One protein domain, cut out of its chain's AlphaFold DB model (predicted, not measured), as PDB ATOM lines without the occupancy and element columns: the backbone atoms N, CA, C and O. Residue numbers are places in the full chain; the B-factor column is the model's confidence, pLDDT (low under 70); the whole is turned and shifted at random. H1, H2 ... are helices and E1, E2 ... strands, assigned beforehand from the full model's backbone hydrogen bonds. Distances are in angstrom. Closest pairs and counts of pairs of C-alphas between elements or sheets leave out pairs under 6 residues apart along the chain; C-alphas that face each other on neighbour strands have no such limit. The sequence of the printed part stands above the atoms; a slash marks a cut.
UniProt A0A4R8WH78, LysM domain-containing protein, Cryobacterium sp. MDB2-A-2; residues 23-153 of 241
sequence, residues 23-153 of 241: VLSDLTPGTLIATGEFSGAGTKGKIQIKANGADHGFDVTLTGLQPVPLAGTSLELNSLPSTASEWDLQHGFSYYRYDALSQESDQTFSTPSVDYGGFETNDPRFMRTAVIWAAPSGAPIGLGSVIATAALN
ATOM      1  N   VAL A  23     -46.477   1.645  -9.326       86.19
ATOM      2  CA  VAL A  23     -46.806   1.057 -10.636       86.19
ATOM      3  C   VAL A  23     -45.623   0.244 -11.175       86.19
ATOM      4  O   VAL A  23     -44.527   0.304 -10.617       86.19
ATOM      5  N   LEU A  24     -45.802  -0.532 -12.253       86.75
ATOM      6  CA  LEU A  24     -44.716  -1.373 -12.791       86.75
ATOM      7  C   LEU A  24     -43.493  -0.560 -13.232       86.75
ATOM      8  O   LEU A  24     -42.366  -1.005 -13.019       86.75
ATOM      9  N   SER A  25     -43.700   0.636 -13.784       89.00
ATOM     10  CA  SER A  25     -42.616   1.538 -14.192       89.00
ATOM     11  C   SER A  25     -41.835   2.142 -13.018       89.00
ATOM     12  O   SER A  25     -40.702   2.582 -13.213       89.00
ATOM     13  N   ASP A  26     -42.380   2.119 -11.794       90.81
ATOM     14  CA  ASP A  26     -41.650   2.538 -10.589       90.81
ATOM     15  C   ASP A  26     -40.596   1.491 -10.167       90.81
ATOM     16  O   ASP A  26     -39.690   1.792  -9.384       90.81
ATOM     17  N   LEU A  27     -40.696   0.252 -10.665       91.25
ATOM     18  CA  LEU A  27     -39.755  -0.822 -10.354       91.25
ATOM     19  C   LEU A  27     -38.478  -0.689 -11.188       91.25
ATOM     20  O   LEU A  27     -38.510  -0.417 -12.387       91.25
ATOM     21  N   THR A  28     -37.326  -0.960 -10.567       94.38
ATOM     22  CA  THR A  28     -36.051  -1.009 -11.300       94.38
ATOM     23  C   THR A  28     -36.126  -2.067 -12.414       94.38
ATOM     24  O   THR A  28     -36.476  -3.217 -12.118       94.38
ATOM     25  N   PRO A  29     -35.765  -1.741 -13.669       95.31
ATOM     26  CA  PRO A  29     -35.724  -2.725 -14.745       95.31
ATOM     27  C   PRO A  29     -34.872  -3.946 -14.377       95.31
ATOM     28  O   PRO A  29     -33.782  -3.820 -13.819       95.31
ATOM     29  N   GLY A  30     -35.380  -5.140 -14.672       95.06
ATOM     30  CA  GLY A  30     -34.779  -6.420 -14.299       95.06
ATOM     31  C   GLY A  30     -35.207  -6.963 -12.930       95.06
ATOM     32  O   GLY A  30     -34.850  -8.101 -12.615       95.06
ATOM     33  N   THR A  31     -35.982  -6.211 -12.136       96.12
ATOM     34  CA  THR A  31     -36.593  -6.709 -10.888       96.12
ATOM     35  C   THR A  31     -37.454  -7.931 -11.187       96.12
ATOM     36  O   THR A  31     -38.367  -7.841 -12.003       96.12
ATOM     37  N   LEU A  32     -37.177  -9.066 -10.539       97.38
ATOM     38  CA  LEU A  32     -37.993 -10.277 -10.640       97.38
ATOM     39  C   LEU A  32     -39.330 -10.053  -9.928       97.38
ATOM     40  O   LEU A  32     -39.327  -9.735  -8.746       97.38
ATOM     41  N   ILE A  33     -40.436 -10.230 -10.647       95.94
ATOM     42  CA  ILE A  33     -41.796  -9.970 -10.149       95.94
ATOM     43  C   ILE A  33     -42.726 -11.177 -10.252       95.94
ATOM     44  O   ILE A  33     -43.792 -11.171  -9.646       95.94
ATOM     45  N   ALA A  34     -42.351 -12.219 -10.999       98.00
ATOM     46  CA  ALA A  34     -43.028 -13.507 -10.916       98.00
ATOM     47  C   ALA A  34     -42.117 -14.671 -11.282       98.00
ATOM     48  O   ALA A  34     -41.158 -14.526 -12.048       98.00
ATOM     49  N   THR A  35     -42.467 -15.851 -10.779       98.62
ATOM     50  CA  THR A  35     -41.838 -17.117 -11.163       98.62
ATOM     51  C   THR A  35     -42.867 -18.218 -11.358       98.62
ATOM     52  O   THR A  35     -43.936 -18.200 -10.751       98.62
ATOM     53  N   GLY A  36     -42.521 -19.212 -12.169       98.50
ATOM     54  CA  GLY A  36     -43.290 -20.441 -12.317       98.50
ATOM     55  C   GLY A  36     -42.426 -21.579 -12.849       98.50
ATOM     56  O   GLY A  36     -41.373 -21.354 -13.451       98.50
ATOM     57  N   GLU A  37     -42.879 -22.811 -12.634       98.31
ATOM     58  CA  GLU A  37     -42.249 -24.017 -13.174       98.31
ATOM     59  C   GLU A  37     -43.244 -24.755 -14.068       98.31
ATOM     60  O   GLU A  37     -44.372 -25.028 -13.656       98.31
ATOM     61  N   PHE A  38     -42.831 -25.055 -15.299       97.31
ATOM     62  CA  PHE A  38     -43.678 -25.755 -16.254       97.31
ATOM     63  C   PHE A  38     -43.763 -27.239 -15.940       97.31
ATOM     64  O   PHE A  38     -42.756 -27.901 -15.669       97.31
ATOM     65  N   SER A  39     -44.976 -27.764 -16.068       91.50
ATOM     66  CA  SER A  39     -45.258 -29.192 -16.043       91.50
ATOM     67  C   SER A  39     -46.390 -29.536 -17.015       91.50
ATOM     68  O   SER A  39     -47.317 -28.752 -17.206       91.50
ATOM     69  N   GLY A  40     -46.302 -30.703 -17.653       89.88
ATOM     70  CA  GLY A  40     -47.310 -31.208 -18.595       89.88
ATOM     71  C   GLY A  40     -46.671 -31.886 -19.805       89.88
ATOM     72  O   GLY A  40     -45.603 -31.476 -20.243       89.88
ATOM     73  N   ALA A  41     -47.265 -32.978 -20.296       85.88
ATOM     74  CA  ALA A  41     -46.797 -33.740 -21.468       85.88
ATOM     75  C   ALA A  41     -45.284 -34.088 -21.493       85.88
ATOM     76  O   ALA A  41     -44.676 -34.187 -22.556       85.88
ATOM     77  N   GLY A  42     -44.651 -34.265 -20.326       88.12
ATOM     78  CA  GLY A  42     -43.201 -34.496 -20.209       88.12
ATOM     79  C   GLY A  42     -42.332 -33.236 -20.332       88.12
ATOM     80  O   GLY A  42     -41.119 -33.326 -20.149       88.12
ATOM     81  N   THR A  43     -42.946 -32.078 -20.574       92.25
ATOM     82  CA  THR A  43     -42.301 -30.768 -20.645       92.25
ATOM     83  C   THR A  43     -41.982 -30.222 -19.259       92.25
ATOM     84  O   THR A  43     -42.793 -30.306 -18.332       92.25
ATOM     85  N   LYS A  44     -40.783 -29.658 -19.129       95.62
ATOM     86  CA  LYS A  44     -40.242 -28.988 -17.947       95.62
ATOM     87  C   LYS A  44     -39.568 -27.690 -18.362       95.62
ATOM     88  O   LYS A  44     -39.203 -27.529 -19.519       95.62
ATOM     89  N   GLY A  45     -39.364 -26.801 -17.401       97.19
ATOM     90  CA  GLY A  45     -38.650 -25.540 -17.575       97.19
ATOM     91  C   GLY A  45     -39.153 -24.515 -16.575       97.19
ATOM     92  O   GLY A  45     -40.007 -24.821 -15.738       97.19
ATOM     93  N   LYS A  46     -38.630 -23.297 -16.650       98.31
ATOM     94  CA  LYS A  46     -39.033 -22.202 -15.763       98.31
ATOM     95  C   LYS A  46     -39.487 -20.998 -16.563       98.31
ATOM     96  O   LYS A  46     -38.975 -20.756 -17.653       98.31
ATOM     97  N   ILE A  47     -40.403 -20.240 -15.977       98.50
ATOM     98  CA  ILE A  47     -40.751 -18.890 -16.401       98.50
ATOM     99  C   ILE A  47     -40.344 -17.910 -15.304       98.50
ATOM    100  O   ILE A  47     -40.577 -18.145 -14.117       98.50
ATOM    101  N   GLN A  48     -39.727 -16.810 -15.711       98.44
ATOM    102  CA  GLN A  48     -39.483 -15.640 -14.883       98.44
ATOM    103  C   GLN A  48     -40.106 -14.430 -15.561       98.44
ATOM    104  O   GLN A  48     -39.956 -14.259 -16.768       98.44
ATOM    105  N   ILE A  49     -40.772 -13.587 -14.780       97.12
ATOM    106  CA  ILE A  49     -41.290 -12.304 -15.248       97.12
ATOM    107  C   ILE A  49     -40.539 -11.206 -14.509       97.12
ATOM    108  O   ILE A  49     -40.401 -11.269 -13.284       97.12
ATOM    109  N   LYS A  50     -40.024 -10.224 -15.247       95.94
ATOM    110  CA  LYS A  50     -39.262  -9.098 -14.704       95.94
ATOM    111  C   LYS A  50     -39.876  -7.775 -15.128       95.94
ATOM    112  O   LYS A  50     -40.287  -7.632 -16.271       95.94
ATOM    113  N   ALA A  51     -39.894  -6.794 -14.235       93.38
ATOM    114  CA  ALA A  51     -40.239  -5.428 -14.617       93.38
ATOM    115  C   ALA A  51     -39.220  -4.906 -15.638       93.38
ATOM    116  O   ALA A  51     -38.024  -5.155 -15.483       93.38
ATOM    117  N   ASN A  52     -39.663  -4.167 -16.654       91.75
ATOM    118  CA  ASN A  52     -38.769  -3.616 -17.681       91.75
ATOM    119  C   ASN A  52     -38.728  -2.080 -17.707       91.75
ATOM    120  O   ASN A  52     -38.048  -1.491 -18.546       91.75
ATOM    121  N   GLY A  53     -39.404  -1.438 -16.751       88.44
ATOM    122  CA  GLY A  53     -39.442   0.015 -16.597       88.44
ATOM    123  C   GLY A  53     -40.487   0.725 -17.456       88.44
ATOM    124  O   GLY A  53     -40.573   1.947 -17.382       88.44
ATOM    125  N   ALA A  54     -41.279   0.000 -18.252       86.06
ATOM    126  CA  ALA A  54     -42.434   0.561 -18.943       86.06
ATOM    127  C   ALA A  54     -43.709   0.415 -18.101       86.06
ATOM    128  O   ALA A  54     -43.888  -0.568 -17.377       86.06
ATOM    129  N   ASP A  55     -44.622   1.380 -18.229       80.12
ATOM    130  CA  ASP A  55     -45.984   1.221 -17.717       80.12
ATOM    131  C   ASP A  55     -46.637   0.023 -18.403       80.12
ATOM    132  O   ASP A  55     -46.508  -0.160 -19.615       80.12
ATOM    133  N   HIS A  56     -47.311  -0.812 -17.610       79.88
ATOM    134  CA  HIS A  56     -47.980  -2.024 -18.093       79.88
ATOM    135  C   HIS A  56     -47.037  -3.007 -18.824       79.88
ATOM    136  O   HIS A  56     -47.501  -3.885 -19.551       79.88
ATOM    137  N   GLY A  57     -45.717  -2.863 -18.654       84.38
ATOM    138  CA  GLY A  57     -44.698  -3.636 -19.353       84.38
ATOM    139  C   GLY A  57     -43.895  -4.539 -18.424       84.38
ATOM    140  O   GLY A  57     -43.534  -4.185 -17.299       84.38
ATOM    141  N   PHE A  58     -43.591  -5.729 -18.920       91.81
ATOM    142  CA  PHE A  58     -42.671  -6.675 -18.305       91.81
ATOM    143  C   PHE A  58     -41.954  -7.525 -19.358       91.81
ATOM    144  O   PHE A  58     -42.437  -7.727 -20.477       91.81
ATOM    145  N   ASP A  59     -40.808  -8.064 -18.965       93.69
ATOM    146  CA  ASP A  59     -40.074  -9.067 -19.719       93.69
ATOM    147  C   ASP A  59     -40.426 -10.463 -19.211       93.69
ATOM    148  O   ASP A  59     -40.513 -10.700 -18.005       93.69
ATOM    149  N   VAL A  60     -40.591 -11.402 -20.135       95.56
ATOM    150  CA  VAL A  60     -40.808 -12.820 -19.859       95.56
ATOM    151  C   VAL A  60     -39.584 -13.596 -20.316       95.56
ATOM    152  O   VAL A  60     -39.244 -13.578 -21.495       95.56
ATOM    153  N   THR A  61     -38.950 -14.324 -19.403       97.44
ATOM    154  CA  THR A  61     -37.831 -15.220 -19.699       97.44
ATOM    155  C   THR A  61     -38.244 -16.665 -19.449       97.44
ATOM    156  O   THR A  61     -38.690 -17.014 -18.356       97.44
ATOM    157  N   LEU A  62     -38.052 -17.511 -20.457       97.56
ATOM    158  CA  LEU A  62     -38.138 -18.964 -20.354       97.56
ATOM    159  C   LEU A  62     -36.722 -19.528 -20.219       97.56
ATOM    160  O   LEU A  62     -35.808 -19.073 -20.906       97.56
ATOM    161  N   THR A  63     -36.525 -20.504 -19.335       98.00
ATOM    162  CA  THR A  63     -35.207 -21.125 -19.116       98.00
ATOM    163  C   THR A  63     -35.331 -22.632 -18.983       98.00
ATOM    164  O   THR A  63     -36.167 -23.134 -18.222       98.00
ATOM    165  N   GLY A  64     -34.463 -23.355 -19.686       96.31
ATOM    166  CA  GLY A  64     -34.358 -24.805 -19.604       96.31
ATOM    167  C   GLY A  64     -35.612 -25.536 -20.076       96.31
ATOM    168  O   GLY A  64     -35.922 -26.592 -19.524       96.31
ATOM    169  N   LEU A  65     -36.344 -24.984 -21.051       94.75
ATOM    170  CA  LEU A  65     -37.502 -25.666 -21.625       94.75
ATOM    171  C   LEU A  65     -37.085 -26.960 -22.325       94.75
ATOM    172  O   LEU A  65     -36.266 -26.948 -23.245       94.75
ATOM    173  N   GLN A  66     -37.649 -28.080 -21.873       93.94
ATOM    174  CA  GLN A  66     -37.361 -29.415 -22.388       93.94
ATOM    175  C   GLN A  66     -38.613 -30.310 -22.351       93.94
ATOM    176  O   GLN A  66     -39.195 -30.424 -21.276       93.94
ATOM    177  N   PRO A  67     -38.985 -30.996 -23.451       92.00
ATOM    178  CA  PRO A  67     -38.354 -30.872 -24.759       92.00
ATOM    179  C   PRO A  67     -38.533 -29.453 -25.300       92.00
ATOM    180  O   PRO A  67     -39.455 -28.733 -24.920       92.00
ATOM    181  N   VAL A  68     -37.600 -29.045 -26.152       85.75
ATOM    182  CA  VAL A  68     -37.676 -27.742 -26.802       85.75
ATOM    183  C   VAL A  68     -38.988 -27.662 -27.595       85.75
ATOM    184  O   VAL A  68     -39.335 -28.641 -28.270       85.75
ATOM    185  N   PRO A  69     -39.726 -26.539 -27.523       82.75
ATOM    186  CA  PRO A  69     -41.000 -26.405 -28.213       82.75
ATOM    187  C   PRO A  69     -40.873 -26.609 -29.729       82.75
ATOM    188  O   PRO A  69     -39.894 -26.216 -30.365       82.75
ATOM    189  N   LEU A  70     -41.886 -27.239 -30.327       80.75
ATOM    190  CA  LEU A  70     -41.965 -27.380 -31.780       80.75
ATOM    191  C   LEU A  70     -42.364 -26.047 -32.428       80.75
ATOM    192  O   LEU A  70     -42.954 -25.174 -31.789       80.75
ATOM    193  N   ALA A  71     -42.081 -25.908 -33.725       76.50
ATOM    194  CA  ALA A  71     -42.541 -24.759 -34.497       76.50
ATOM    195  C   ALA A  71     -44.075 -24.637 -34.424       76.50
ATOM    196  O   ALA A  71     -44.783 -25.636 -34.553       76.50
ATOM    197  N   GLY A  72     -44.576 -23.415 -34.230       75.31
ATOM    198  CA  GLY A  72     -46.010 -23.147 -34.064       75.31
ATOM    199  C   GLY A  72     -46.514 -23.240 -32.621       75.31
ATOM    200  O   GLY A  72     -47.710 -23.110 -32.390       75.31
ATOM    201  N   THR A  73     -45.634 -23.430 -31.639       86.69
ATOM    202  CA  THR A  73     -46.008 -23.289 -30.227       86.69
ATOM    203  C   THR A  73     -46.084 -21.821 -29.813       86.69
ATOM    204  O   THR A  73     -45.337 -20.978 -30.317       86.69
ATOM    205  N   SER A  74     -46.995 -21.506 -28.895       88.44
ATOM    206  CA  SER A  74     -47.150 -20.166 -28.320       88.44
ATOM    207  C   SER A  74     -47.096 -20.216 -26.798       88.44
ATOM    208  O   SER A  74     -47.316 -21.266 -26.186       88.44
ATOM    209  N   LEU A  75     -46.799 -19.067 -26.197       91.75
ATOM    210  CA  LEU A  75     -46.917 -18.836 -24.763       91.75
ATOM    211  C   LEU A  75     -48.051 -17.850 -24.510       91.75
ATOM    212  O   LEU A  75     -48.096 -16.788 -25.128       91.75
ATOM    213  N   GLU A  76     -48.911 -18.168 -23.552       91.19
ATOM    214  CA  GLU A  76     -49.965 -17.270 -23.091       91.19
ATOM    215  C   GLU A  76     -49.957 -17.131 -21.566       91.19
ATOM    216  O   GLU A  76     -49.614 -18.081 -20.863       91.19
ATOM    217  N   LEU A  77     -50.347 -15.960 -21.046       92.88
ATOM    218  CA  LEU A  77     -50.632 -15.775 -19.618       92.88
ATOM    219  C   LEU A  77     -52.142 -15.636 -19.411       92.88
ATOM    220  O   LEU A  77     -52.753 -14.648 -19.824       92.88
ATOM    221  N   ASN A  78     -52.729 -16.648 -18.784       92.25
ATOM    222  CA  ASN A  78     -54.163 -16.840 -18.620       92.25
ATOM    223  C   ASN A  78     -54.624 -16.464 -17.204       92.25
ATOM    224  O   ASN A  78     -53.877 -16.625 -16.234       92.25
ATOM    225  N   SER A  79     -55.860 -15.981 -17.071       91.50
ATOM    226  CA  SER A  79     -56.443 -15.611 -15.774       91.50
ATOM    227  C   SER A  79     -56.904 -16.791 -14.921       91.50
ATOM    228  O   SER A  79     -57.135 -16.637 -13.721       91.50
ATOM    229  N   LEU A  80     -57.061 -17.970 -15.518       93.38
ATOM    230  CA  LEU A  80     -57.480 -19.173 -14.810       93.38
ATOM    231  C   LEU A  80     -56.318 -19.793 -14.023       93.38
ATOM    232  O   LEU A  80     -55.159 -19.669 -14.427       93.38
ATOM    233  N   PRO A  81     -56.597 -20.477 -12.897       93.38
ATOM    234  CA  PRO A  81     -55.572 -21.180 -12.130       93.38
ATOM    235  C   PRO A  81     -54.967 -22.342 -12.928       93.38
ATOM    236  O   PRO A  81     -55.606 -22.902 -13.815       93.38
ATOM    237  N   SER A  82     -53.760 -22.778 -12.558       89.94
ATOM    238  CA  SER A  82     -53.034 -23.831 -13.289       89.94
ATOM    239  C   SER A  82     -53.684 -25.214 -13.183       89.94
ATOM    240  O   SER A  82     -53.267 -26.147 -13.864       89.94
ATOM    241  N   THR A  83     -54.676 -25.349 -12.303       89.88
ATOM    242  CA  THR A  83     -55.515 -26.536 -12.113       89.88
ATOM    243  C   THR A  83     -56.750 -26.551 -13.014       89.88
ATOM    244  O   THR A  83     -57.513 -27.513 -12.953       89.88
ATOM    245  N   ALA A  84     -56.999 -25.487 -13.784       92.75
ATOM    246  CA  ALA A  84     -58.099 -25.435 -14.740       92.75
ATOM    247  C   ALA A  84     -57.947 -26.530 -15.802       92.75
ATOM    248  O   ALA A  84     -56.831 -26.927 -16.151       92.75
ATOM    249  N   SER A  85     -59.072 -27.040 -16.304       92.69
ATOM    250  CA  SER A  85     -59.029 -28.034 -17.373       92.69
ATOM    251  C   SER A  85     -58.525 -27.405 -18.677       92.69
ATOM    252  O   SER A  85     -58.593 -26.191 -18.862       92.69
ATOM    253  N   GLU A  86     -58.045 -28.226 -19.614       90.00
ATOM    254  CA  GLU A  86     -57.687 -27.751 -20.958       90.00
ATOM    255  C   GLU A  86     -58.866 -27.043 -21.638       90.00
ATOM    256  O   GLU A  86     -58.681 -25.980 -22.222       90.00
ATOM    257  N   TRP A  87     -60.082 -27.579 -21.484       89.56
ATOM    258  CA  TRP A  87     -61.298 -26.944 -21.984       89.56
ATOM    259  C   TRP A  87     -61.493 -25.546 -21.392       89.56
ATOM    260  O   TRP A  87     -61.735 -24.597 -22.134       89.56
ATOM    261  N   ASP A  88     -61.347 -25.396 -20.076       90.75
ATOM    262  CA  ASP A  88     -61.493 -24.090 -19.430       90.75
ATOM    263  C   ASP A  88     -60.405 -23.125 -19.902       90.75
ATOM    264  O   ASP A  88     -60.711 -21.986 -20.228       90.75
ATOM    265  N   LEU A  89     -59.150 -23.573 -20.011       89.38
ATOM    266  CA  LEU A  89     -58.043 -22.746 -20.500       89.38
ATOM    267  C   LEU A  89     -58.255 -22.267 -21.943       89.38
ATOM    268  O   LEU A  89     -57.908 -21.129 -22.245       89.38
ATOM    269  N   GLN A  90     -58.853 -23.094 -22.810       85.69
ATOM    270  CA  GLN A  90     -59.185 -22.726 -24.194       85.69
ATOM    271  C   GLN A  90     -60.277 -21.647 -24.281       85.69
ATOM    272  O   GLN A  90     -60.287 -20.860 -25.226       85.69
ATOM    273  N   HIS A  91     -61.195 -21.606 -23.309       82.00
ATOM    274  CA  HIS A  91     -62.298 -20.633 -23.252       82.00
ATOM    275  C   HIS A  91     -62.020 -19.457 -22.306       82.00
ATOM    276  O   HIS A  91     -62.727 -18.447 -22.336       82.00
ATOM    277  N   GLY A  92     -60.996 -19.586 -21.465       82.06
ATOM    278  CA  GLY A  92     -60.497 -18.548 -20.583       82.06
ATOM    279  C   GLY A  92     -59.837 -17.419 -21.362       82.06
ATOM    280  O   GLY A  92     -59.515 -17.538 -22.543       82.06
ATOM    281  N   PHE A  93     -59.623 -16.297 -20.684       83.31
ATOM    282  CA  PHE A  93     -59.001 -15.142 -21.309       83.31
ATOM    283  C   PHE A  93     -57.502 -15.098 -21.010       83.31
ATOM    284  O   PHE A  93     -57.068 -15.183 -19.857       83.31
ATOM    285  N   SER A  94     -56.720 -14.958 -22.077       85.62
ATOM    286  CA  SER A  94     -55.279 -14.746 -22.021       85.62
ATOM    287  C   SER A  94     -54.986 -13.272 -22.264       85.62
ATOM    288  O   SER A  94     -55.411 -12.699 -23.266       85.62
ATOM    289  N   TYR A  95     -54.243 -12.668 -21.346       83.44
ATOM    290  CA  TYR A  95     -53.896 -11.251 -21.399       83.44
ATOM    291  C   TYR A  95     -52.486 -11.027 -21.935       83.44
ATOM    292  O   TYR A  95     -52.117  -9.925 -22.284       83.44
ATOM    293  N   TYR A  96     -51.655 -12.056 -22.004       85.75
ATOM    294  CA  TYR A  96     -50.396 -11.975 -22.727       85.75
ATOM    295  C   TYR A  96     -50.359 -13.092 -23.739       85.75
ATOM    296  O   TYR A  96     -50.781 -14.209 -23.430       85.75
ATOM    297  N   ARG A  97     -49.796 -12.800 -24.906       84.06
ATOM    298  CA  ARG A  97     -49.497 -13.804 -25.909       84.06
ATOM    299  C   ARG A  97     -48.174 -13.493 -26.579       84.06
ATOM    300  O   ARG A  97     -47.945 -12.379 -27.038       84.06
ATOM    301  N   TYR A  98     -47.347 -14.521 -26.674       85.31
ATOM    302  CA  TYR A  98     -46.197 -14.542 -27.551       85.31
ATOM    303  C   TYR A  98     -46.361 -15.674 -28.558       85.31
ATOM    304  O   TYR A  98     -46.423 -16.855 -28.196       85.31
ATOM    305  N   ASP A  99     -46.455 -15.290 -29.826       77.44
ATOM    306  CA  ASP A  99     -46.537 -16.217 -30.942       77.44
ATOM    307  C   ASP A  99     -45.152 -16.725 -31.337       77.44
ATOM    308  O   ASP A  99     -44.178 -15.978 -31.332       77.44
ATOM    309  N   ALA A 100     -45.095 -17.995 -31.737       80.38
ATOM    310  CA  ALA A 100     -43.898 -18.643 -32.261       80.38
ATOM    311  C   ALA A 100     -42.718 -18.655 -31.274       80.38
ATOM    312  O   ALA A 100     -41.682 -18.022 -31.499       80.38
ATOM    313  N   LEU A 101     -42.845 -19.459 -30.213       87.50
ATOM    314  CA  LEU A 101     -41.680 -19.863 -29.428       87.50
ATOM    315  C   LEU A 101     -40.611 -20.441 -30.367       87.50
ATOM    316  O   LEU A 101     -40.906 -21.216 -31.284       87.50
ATOM    317  N   SER A 102     -39.364 -20.037 -30.151       87.38
ATOM    318  CA  SER A 102     -38.235 -20.542 -30.917       87.38
ATOM    319  C   SER A 102     -37.934 -21.995 -30.546       87.38
ATOM    320  O   SER A 102     -38.396 -22.522 -29.530       87.38
ATOM    321  N   GLN A 103     -37.103 -22.641 -31.363       88.06
ATOM    322  CA  GLN A 103     -36.577 -23.977 -31.090       88.06
ATOM    323  C   GLN A 103     -35.335 -23.927 -30.182       88.06
ATOM    324  O   GLN A 103     -34.395 -24.694 -30.369       88.06
ATOM    325  N   GLU A 104     -35.342 -23.043 -29.185       91.81
ATOM    326  CA  GLU A 104     -34.285 -22.920 -28.178       91.81
ATOM    327  C   GLU A 104     -34.851 -23.166 -26.773       91.81
ATOM    328  O   GLU A 104     -36.023 -22.886 -26.500       91.81
ATOM    329  N   SER A 105     -34.028 -23.685 -25.857       93.19
ATOM    330  CA  SER A 105     -34.461 -23.944 -24.473       93.19
ATOM    331  C   SER A 105     -34.665 -22.666 -23.657       93.19
ATOM    332  O   SER A 105     -35.472 -22.655 -22.724       93.19
ATOM    333  N   ASP A 106     -33.920 -21.616 -24.001       96.12
ATOM    334  CA  ASP A 106     -33.854 -20.356 -23.274       96.12
ATOM    335  C   ASP A 106     -34.285 -19.229 -24.211       96.12
ATOM    336  O   ASP A 106     -33.759 -19.090 -25.317       96.12
ATOM    337  N   GLN A 107     -35.274 -18.443 -23.794       94.12
ATOM    338  CA  GLN A 107     -35.909 -17.431 -24.641       94.12
ATOM    339  C   GLN A 107     -36.323 -16.232 -23.790       94.12
ATOM    340  O   GLN A 107     -36.610 -16.381 -22.604       94.12
ATOM    341  N   THR A 108     -36.332 -15.030 -24.361       94.00
ATOM    342  CA  THR A 108     -36.783 -13.817 -23.663       94.00
ATOM    343  C   THR A 108     -37.627 -12.959 -24.588       94.00
ATOM    344  O   THR A 108     -37.309 -12.815 -25.767       94.00
ATOM    345  N   PHE A 109     -38.693 -12.396 -24.032       90.31
ATOM    346  CA  PHE A 109     -39.692 -11.592 -24.721       90.31
ATOM    347  C   PHE A 109     -39.998 -10.350 -23.885       90.31
ATOM    348  O   PHE A 109     -39.926 -10.417 -22.661       90.31
ATOM    349  N   SER A 110     -40.382  -9.251 -24.527       87.81
ATOM    350  CA  SER A 110     -40.668  -7.978 -23.854       87.81
ATOM    351  C   SER A 110     -42.044  -7.442 -24.237       87.81
ATOM    352  O   SER A 110     -42.469  -7.574 -25.386       87.81
ATOM    353  N   THR A 111     -42.719  -6.805 -23.279       78.44
ATOM    354  CA  THR A 111     -43.979  -6.062 -23.466       78.44
ATOM    355  C   THR A 111     -43.842  -4.602 -23.034       78.44
ATOM    356  O   THR A 111     -43.027  -4.325 -22.161       78.44
ATOM    357  N   PRO A 112     -44.642  -3.658 -23.560       68.12
ATOM    358  CA  PRO A 112     -45.607  -3.828 -24.649       68.12
ATOM    359  C   PRO A 112     -44.908  -4.122 -25.986       68.12
ATOM    360  O   PRO A 112     -43.763  -3.725 -26.199       68.12
ATOM    361  N   SER A 113     -45.585  -4.835 -26.888       62.66
ATOM    362  CA  SER A 113     -45.112  -5.056 -28.261       62.66
ATOM    363  C   SER A 113     -45.960  -4.236 -29.235       62.66
ATOM    364  O   SER A 113     -47.074  -3.836 -28.916       62.66
ATOM    365  N   VAL A 114     -45.447  -3.962 -30.438       49.16
ATOM    366  CA  VAL A 114     -46.149  -3.138 -31.448       49.16
ATOM    367  C   VAL A 114     -47.536  -3.681 -31.823       49.16
ATOM    368  O   VAL A 114     -48.408  -2.893 -32.180       49.16
ATOM    369  N   ASP A 115     -47.747  -4.994 -31.685       49.19
ATOM    370  CA  ASP A 115     -49.002  -5.684 -32.015       49.19
ATOM    371  C   ASP A 115     -49.871  -5.996 -30.780       49.19
ATOM    372  O   ASP A 115     -51.024  -6.406 -30.917       49.19
ATOM    373  N   TYR A 116     -49.338  -5.789 -29.569       55.34
ATOM    374  CA  TYR A 116     -50.034  -6.009 -28.303       55.34
ATOM    375  C   TYR A 116     -49.949  -4.744 -27.442       55.34
ATOM    376  O   TYR A 116     -48.926  -4.480 -26.811       55.34
ATOM    377  N   GLY A 117     -51.041  -3.967 -27.413       48.59
ATOM    378  CA  GLY A 117     -51.140  -2.620 -26.822       48.59
ATOM    379  C   GLY A 117     -50.944  -2.504 -25.302       48.59
ATOM    380  O   GLY A 117     -51.283  -1.472 -24.733       48.59
ATOM    381  N   GLY A 118     -50.388  -3.529 -24.655       53.28
ATOM    382  CA  GLY A 118     -50.221  -3.605 -23.209       53.28
ATOM    383  C   GLY A 118     -51.510  -3.994 -22.486       53.28
ATOM    384  O   GLY A 118     -52.547  -4.247 -23.095       53.28
ATOM    385  N   PHE A 119     -51.412  -4.079 -21.166       64.88
ATOM    386  CA  PHE A 119     -52.549  -4.304 -20.275       64.88
ATOM    387  C   PHE A 119     -53.130  -2.955 -19.853       64.88
ATOM    388  O   PHE A 119     -52.407  -1.966 -19.809       64.88
ATOM    389  N   GLU A 120     -54.407  -2.904 -19.483       65.62
ATOM    390  CA  GLU A 120     -55.048  -1.661 -19.018       65.62
ATOM    391  C   GLU A 120     -54.736  -1.351 -17.536       65.62
ATOM    392  O   GLU A 120     -55.259  -0.400 -16.967       65.62
ATOM    393  N   THR A 121     -53.875  -2.145 -16.883       73.81
ATOM    394  CA  THR A 121     -53.572  -2.027 -15.450       73.81
ATOM    395  C   THR A 121     -52.104  -2.317 -15.121       73.81
ATOM    396  O   THR A 121     -51.447  -3.144 -15.755       73.81
ATOM    397  N   ASN A 122     -51.601  -1.662 -14.070       78.12
ATOM    398  CA  ASN A 122     -50.252  -1.839 -13.521       78.12
ATOM    399  C   ASN A 122     -50.117  -3.008 -12.535       78.12
ATOM    400  O   ASN A 122     -49.038  -3.235 -11.994       78.12
ATOM    401  N   ASP A 123     -51.184  -3.758 -12.282       86.50
ATOM    402  CA  ASP A 123     -51.121  -4.929 -11.415       86.50
ATOM    403  C   ASP A 123     -51.461  -6.201 -12.205       86.50
ATOM    404  O   ASP A 123     -52.645  -6.482 -12.378       86.50
ATOM    405  N   PRO A 124     -50.464  -6.983 -12.659       89.44
ATOM    406  CA  PRO A 124     -50.664  -8.163 -13.499       89.44
ATOM    407  C   PRO A 124     -51.080  -9.431 -12.730       89.44
ATOM    408  O   PRO A 124     -51.229 -10.484 -13.348       89.44
ATOM    409  N   ARG A 125     -51.297  -9.374 -11.403       90.75
ATOM    410  CA  ARG A 125     -51.564 -10.566 -10.557       90.75
ATOM    411  C   ARG A 125     -52.810 -11.368 -10.940       90.75
ATOM    412  O   ARG A 125     -52.958 -12.514 -10.519       90.75
ATOM    413  N   PHE A 126     -53.703 -10.786 -11.735       89.88
ATOM    414  CA  PHE A 126     -54.862 -11.482 -12.292       89.88
ATOM    415  C   PHE A 126     -54.486 -12.517 -13.365       89.88
ATOM    416  O   PHE A 126     -55.283 -13.406 -13.642       89.88
ATOM    417  N   MET A 127     -53.281 -12.457 -13.945       92.81
ATOM    418  CA  MET A 127     -52.717 -13.533 -14.762       92.81
ATOM    419  C   MET A 127     -52.153 -14.613 -13.844       92.81
ATOM    420  O   MET A 127     -51.136 -14.419 -13.184       92.81
ATOM    421  N   ARG A 128     -52.805 -15.769 -13.781       95.62
ATOM    422  CA  ARG A 128     -52.491 -16.810 -12.791       95.62
ATOM    423  C   ARG A 128     -51.641 -17.938 -13.356       95.62
ATOM    424  O   ARG A 128     -50.930 -18.593 -12.597       95.62
ATOM    425  N   THR A 129     -51.698 -18.164 -14.667       97.00
ATOM    426  CA  THR A 129     -51.077 -19.338 -15.286       97.00
ATOM    427  C   THR A 129     -50.392 -18.981 -16.587       97.00
ATOM    428  O   THR A 129     -51.008 -18.402 -17.474       97.00
ATOM    429  N   ALA A 130     -49.138 -19.391 -16.736       96.75
ATOM    430  CA  ALA A 130     -48.489 -19.458 -18.033       96.75
ATOM    431  C   ALA A 130     -48.850 -20.779 -18.720       96.75
ATOM    432  O   ALA A 130     -48.714 -21.844 -18.114       96.75
ATOM    433  N   VAL A 131     -49.289 -20.722 -19.974       95.12
ATOM    434  CA  VAL A 131     -49.696 -21.884 -20.769       95.12
ATOM    435  C   VAL A 131     -48.862 -21.938 -22.038       95.12
ATOM    436  O   VAL A 131     -48.790 -20.959 -22.780       95.12
ATOM    437  N   ILE A 132     -48.236 -23.086 -22.291       93.31
ATOM    438  CA  ILE A 132     -47.618 -23.384 -23.580       93.31
ATOM    439  C   ILE A 132     -48.625 -24.177 -24.400       93.31
ATOM    440  O   ILE A 132     -49.023 -25.278 -24.009       93.31
ATOM    441  N   TRP A 133     -49.003 -23.632 -25.549       90.31
ATOM    442  CA  TRP A 133     -49.937 -24.259 -26.474       90.31
ATOM    443  C   TRP A 133     -49.201 -24.892 -27.651       90.31
ATOM    444  O   TRP A 133     -48.270 -24.312 -28.208       90.31
ATOM    445  N   ALA A 134     -49.670 -26.061 -28.080       86.25
ATOM    446  CA  ALA A 134     -49.390 -26.609 -29.396       86.25
ATOM    447  C   ALA A 134     -50.437 -26.071 -30.372       86.25
ATOM    448  O   ALA A 134     -51.556 -26.583 -30.391       86.25
ATOM    449  N   ALA A 135     -50.106 -25.075 -31.193       70.75
ATOM    450  CA  ALA A 135     -50.968 -24.727 -32.317       70.75
ATOM    451  C   ALA A 135     -50.521 -25.502 -33.570       70.75
ATOM    452  O   ALA A 135     -49.323 -25.585 -33.858       70.75
ATOM    453  N   PRO A 136     -51.453 -26.050 -34.372       57.84
ATOM    454  CA  PRO A 136     -51.152 -26.332 -35.767       57.84
ATOM    455  C   PRO A 136     -50.664 -25.039 -36.434       57.84
ATOM    456  O   PRO A 136     -51.212 -23.965 -36.177       57.84
ATOM    457  N   SER A 137     -49.657 -25.123 -37.306       52.91
ATOM    458  CA  SER A 137     -49.185 -23.961 -38.071       52.91
ATOM    459  C   SER A 137     -50.362 -23.246 -38.752       52.91
ATOM    460  O   SER A 137     -51.020 -23.832 -39.610       52.91
ATOM    461  N   GLY A 138     -50.621 -21.984 -38.386       52.31
ATOM    462  CA  GLY A 138     -51.702 -21.162 -38.947       52.31
ATOM    463  C   GLY A 138     -53.082 -21.308 -38.285       52.31
ATOM    464  O   GLY A 138     -54.051 -20.769 -38.819       52.31
ATOM    465  N   ALA A 139     -53.208 -22.018 -37.158       56.62
ATOM    466  CA  ALA A 139     -54.479 -22.132 -36.440       56.62
ATOM    467  C   ALA A 139     -54.861 -20.837 -35.683       56.62
ATOM    468  O   ALA A 139     -53.983 -20.167 -35.132       56.62
ATOM    469  N   PRO A 140     -56.166 -20.499 -35.602       52.94
ATOM    470  CA  PRO A 140     -56.666 -19.442 -34.725       52.94
ATOM    471  C   PRO A 140     -56.377 -19.712 -33.236       52.94
ATOM    472  O   PRO A 140     -56.174 -20.849 -32.814       52.94
ATOM    473  N   ILE A 141     -56.397 -18.639 -32.442       51.41
ATOM    474  CA  ILE A 141     -56.181 -18.605 -30.983       51.41
ATOM    475  C   ILE A 141     -57.060 -19.637 -30.250       51.41
ATOM    476  O   ILE A 141     -58.216 -19.823 -30.624       51.41
ATOM    477  N   GLY A 142     -56.530 -20.299 -29.212       53.03
ATOM    478  CA  GLY A 142     -57.307 -21.189 -28.331       53.03
ATOM    479  C   GLY A 142     -57.713 -22.548 -28.920       53.03
ATOM    480  O   GLY A 142     -58.364 -23.329 -28.238       53.03
ATOM    481  N   LEU A 143     -57.319 -22.869 -30.158       60.78
ATOM    482  CA  LEU A 143     -57.609 -24.167 -30.798       60.78
ATOM    483  C   LEU A 143     -56.438 -25.161 -30.735       60.78
ATOM    484  O   LEU A 143     -56.453 -26.193 -31.407       60.78
ATOM    485  N   GLY A 144     -55.403 -24.829 -29.963       75.44
ATOM    486  CA  GLY A 144     -54.271 -25.707 -29.702       75.44
ATOM    487  C   GLY A 144     -54.507 -26.633 -28.513       75.44
ATOM    488  O   GLY A 144     -55.436 -26.434 -27.729       75.44
ATOM    489  N   SER A 145     -53.626 -27.617 -28.348       87.38
ATOM    490  CA  SER A 145     -53.604 -28.441 -27.135       87.38
ATOM    491  C   SER A 145     -52.622 -27.900 -26.110       87.38
ATOM    492  O   SER A 145     -51.558 -27.393 -26.476       87.38
ATOM    493  N   VAL A 146     -52.950 -28.022 -24.824       91.19
ATOM    494  CA  VAL A 146     -52.025 -27.632 -23.748       91.19
ATOM    495  C   VAL A 146     -50.827 -28.584 -23.747       91.19
ATOM    496  O   VAL A 146     -50.975 -29.790 -23.562       91.19
ATOM    497  N   ILE A 147     -49.621 -28.041 -23.923       92.12
ATOM    498  CA  ILE A 147     -48.367 -28.788 -23.749       92.12
ATOM    499  C   ILE A 147     -47.997 -28.811 -22.270       92.12
ATOM    500  O   ILE A 147     -47.730 -29.870 -21.707       92.12
ATOM    501  N   ALA A 148     -47.954 -27.634 -21.648       94.50
ATOM    502  CA  ALA A 148     -47.554 -27.471 -20.260       94.50
ATOM    503  C   ALA A 148     -48.150 -26.205 -19.656       94.50
ATOM    504  O   ALA A 148     -48.381 -25.218 -20.357       94.50
ATOM    505  N   THR A 149     -48.323 -26.223 -18.340       96.75
ATOM    506  CA  THR A 149     -48.729 -25.058 -17.557       96.75
ATOM    507  C   THR A 149     -47.724 -24.778 -16.448       96.75
ATOM    508  O   THR A 149     -47.040 -25.684 -15.964       96.75
ATOM    509  N   ALA A 150     -47.632 -23.514 -16.049       97.94
ATOM    510  CA  ALA A 150     -46.919 -23.076 -14.858       97.94
ATOM    511  C   ALA A 150     -47.796 -22.098 -14.075       97.94
ATOM    512  O   ALA A 150     -48.225 -21.079 -14.619       97.94
ATOM    513  N   ALA A 151     -48.044 -22.386 -12.796       98.06
ATOM    514  CA  ALA A 151     -48.630 -21.402 -11.891       98.06
ATOM    515  C   ALA A 151     -47.666 -20.220 -11.736       98.06
ATOM    516  O   ALA A 151     -46.473 -20.423 -11.485       98.06
ATOM    517  N   LEU A 152     -48.181 -19.001 -11.884       98.19
ATOM    518  CA  LEU A 152     -47.416 -17.780 -11.673       98.19
ATOM    519  C   LEU A 152     -47.506 -17.356 -10.211       98.19
ATOM    520  O   LEU A 152     -48.572 -17.006  -9.706       98.19
ATOM    521  N   ASN A 153     -46.358 -17.354  -9.546       97.50
ATOM    522  CA  ASN A 153     -46.199 -16.822  -8.202       97.50
ATOM    523  C   ASN A 153     -45.661 -15.398  -8.318       97.50
ATOM    524  O   ASN A 153     -44.475 -15.215  -8.605       97.50
TER     525      ASN A 153
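This is residues 23 to 153 of the 241 residues of the protein "LysM domain-containing protein" of Cryobacterium sp. MDB2-A-2 (UniProt A0A4R8WH78). This is a sandwich, two strongly twisted sheets of four strands face to face with their strands crossed at 53 degrees; the edge strands E1 and E8 come together along one side, and the short helix H1 sits on the sheet E5 E4 E7 E8, beside its strands. The 131 printed residues hold, along the chain, E1 E2 E3 E4 H1 E5 E6 E7 E8. Both sheets, in order E1 E2 E3 E6 and E5 E4 E7 E8, are antiparallel; the class is mostly strand, though under half of the residues are in named elements. The whole is compact, with a radius of gyration of the C-alphas of 13.8 A and spans of 38 by 28 by 28 A.

Start with E1, residues 32 to 40, E2, residues 43 to 51, and E3, residues 58 to 66: a meander, each strand the antiparallel neighbour of the one before, and two hairpins. Look for N 36 and O 47, 3.0 A apart, and N 48 and O 61, 2.8 A. E6, residues 107 to 110, is an edge strand beside E3, with N 60 and O 109 at 2.8 A. In the other sheet, E4, residues 73 to 78, has E5, residues 94 to 98, as one neighbour, with N 77 and O 96 at 3.0 A, and E7, residues 129 to 134, as the other, with N 76 and O 131 at 2.9 A. E7 and E8, residues 145 to 151, form a hairpin, with N 132 and O 148 at 2.9 A. The closest C-alphas of E1 and E8, those of Gly 40 and Ala 148, are 4.1 A apart; those of E5 and E6, Tyr 98 and Phe 109, are 7.7 A apart. H1, residues 86 to 91, is on this second sheet at a height of 7.0 A, over none of its strands; its closest C-alphas with E8 are those of Glu 86 and Val 146, 6.3 A. In H1 every O i to N i+4 pair is within hydrogen-bond range.

Find C-alpha 32 at (-37.993, -10.277, -10.640); from there E1 runs 24.3 A to C-alpha 40 at (-47.310, -31.208, -18.595). E2 measures 26.1 A, E3 23.7 A, E4 15.6 A, E7 16.0 A and E8 17.5 A, ending at C-alpha 151, (-48.630, -21.402, -11.891).

The C-alphas of Asp 26 and Pro 136, the two farthest apart, are 39.5 A apart. The printed part has no cut; the link from E6 to E7, residues 111 to 128, is long. Look for pLDDT under 70 at residues 112 to 120 and 136 to 143; the mean of the printed part is 85.9.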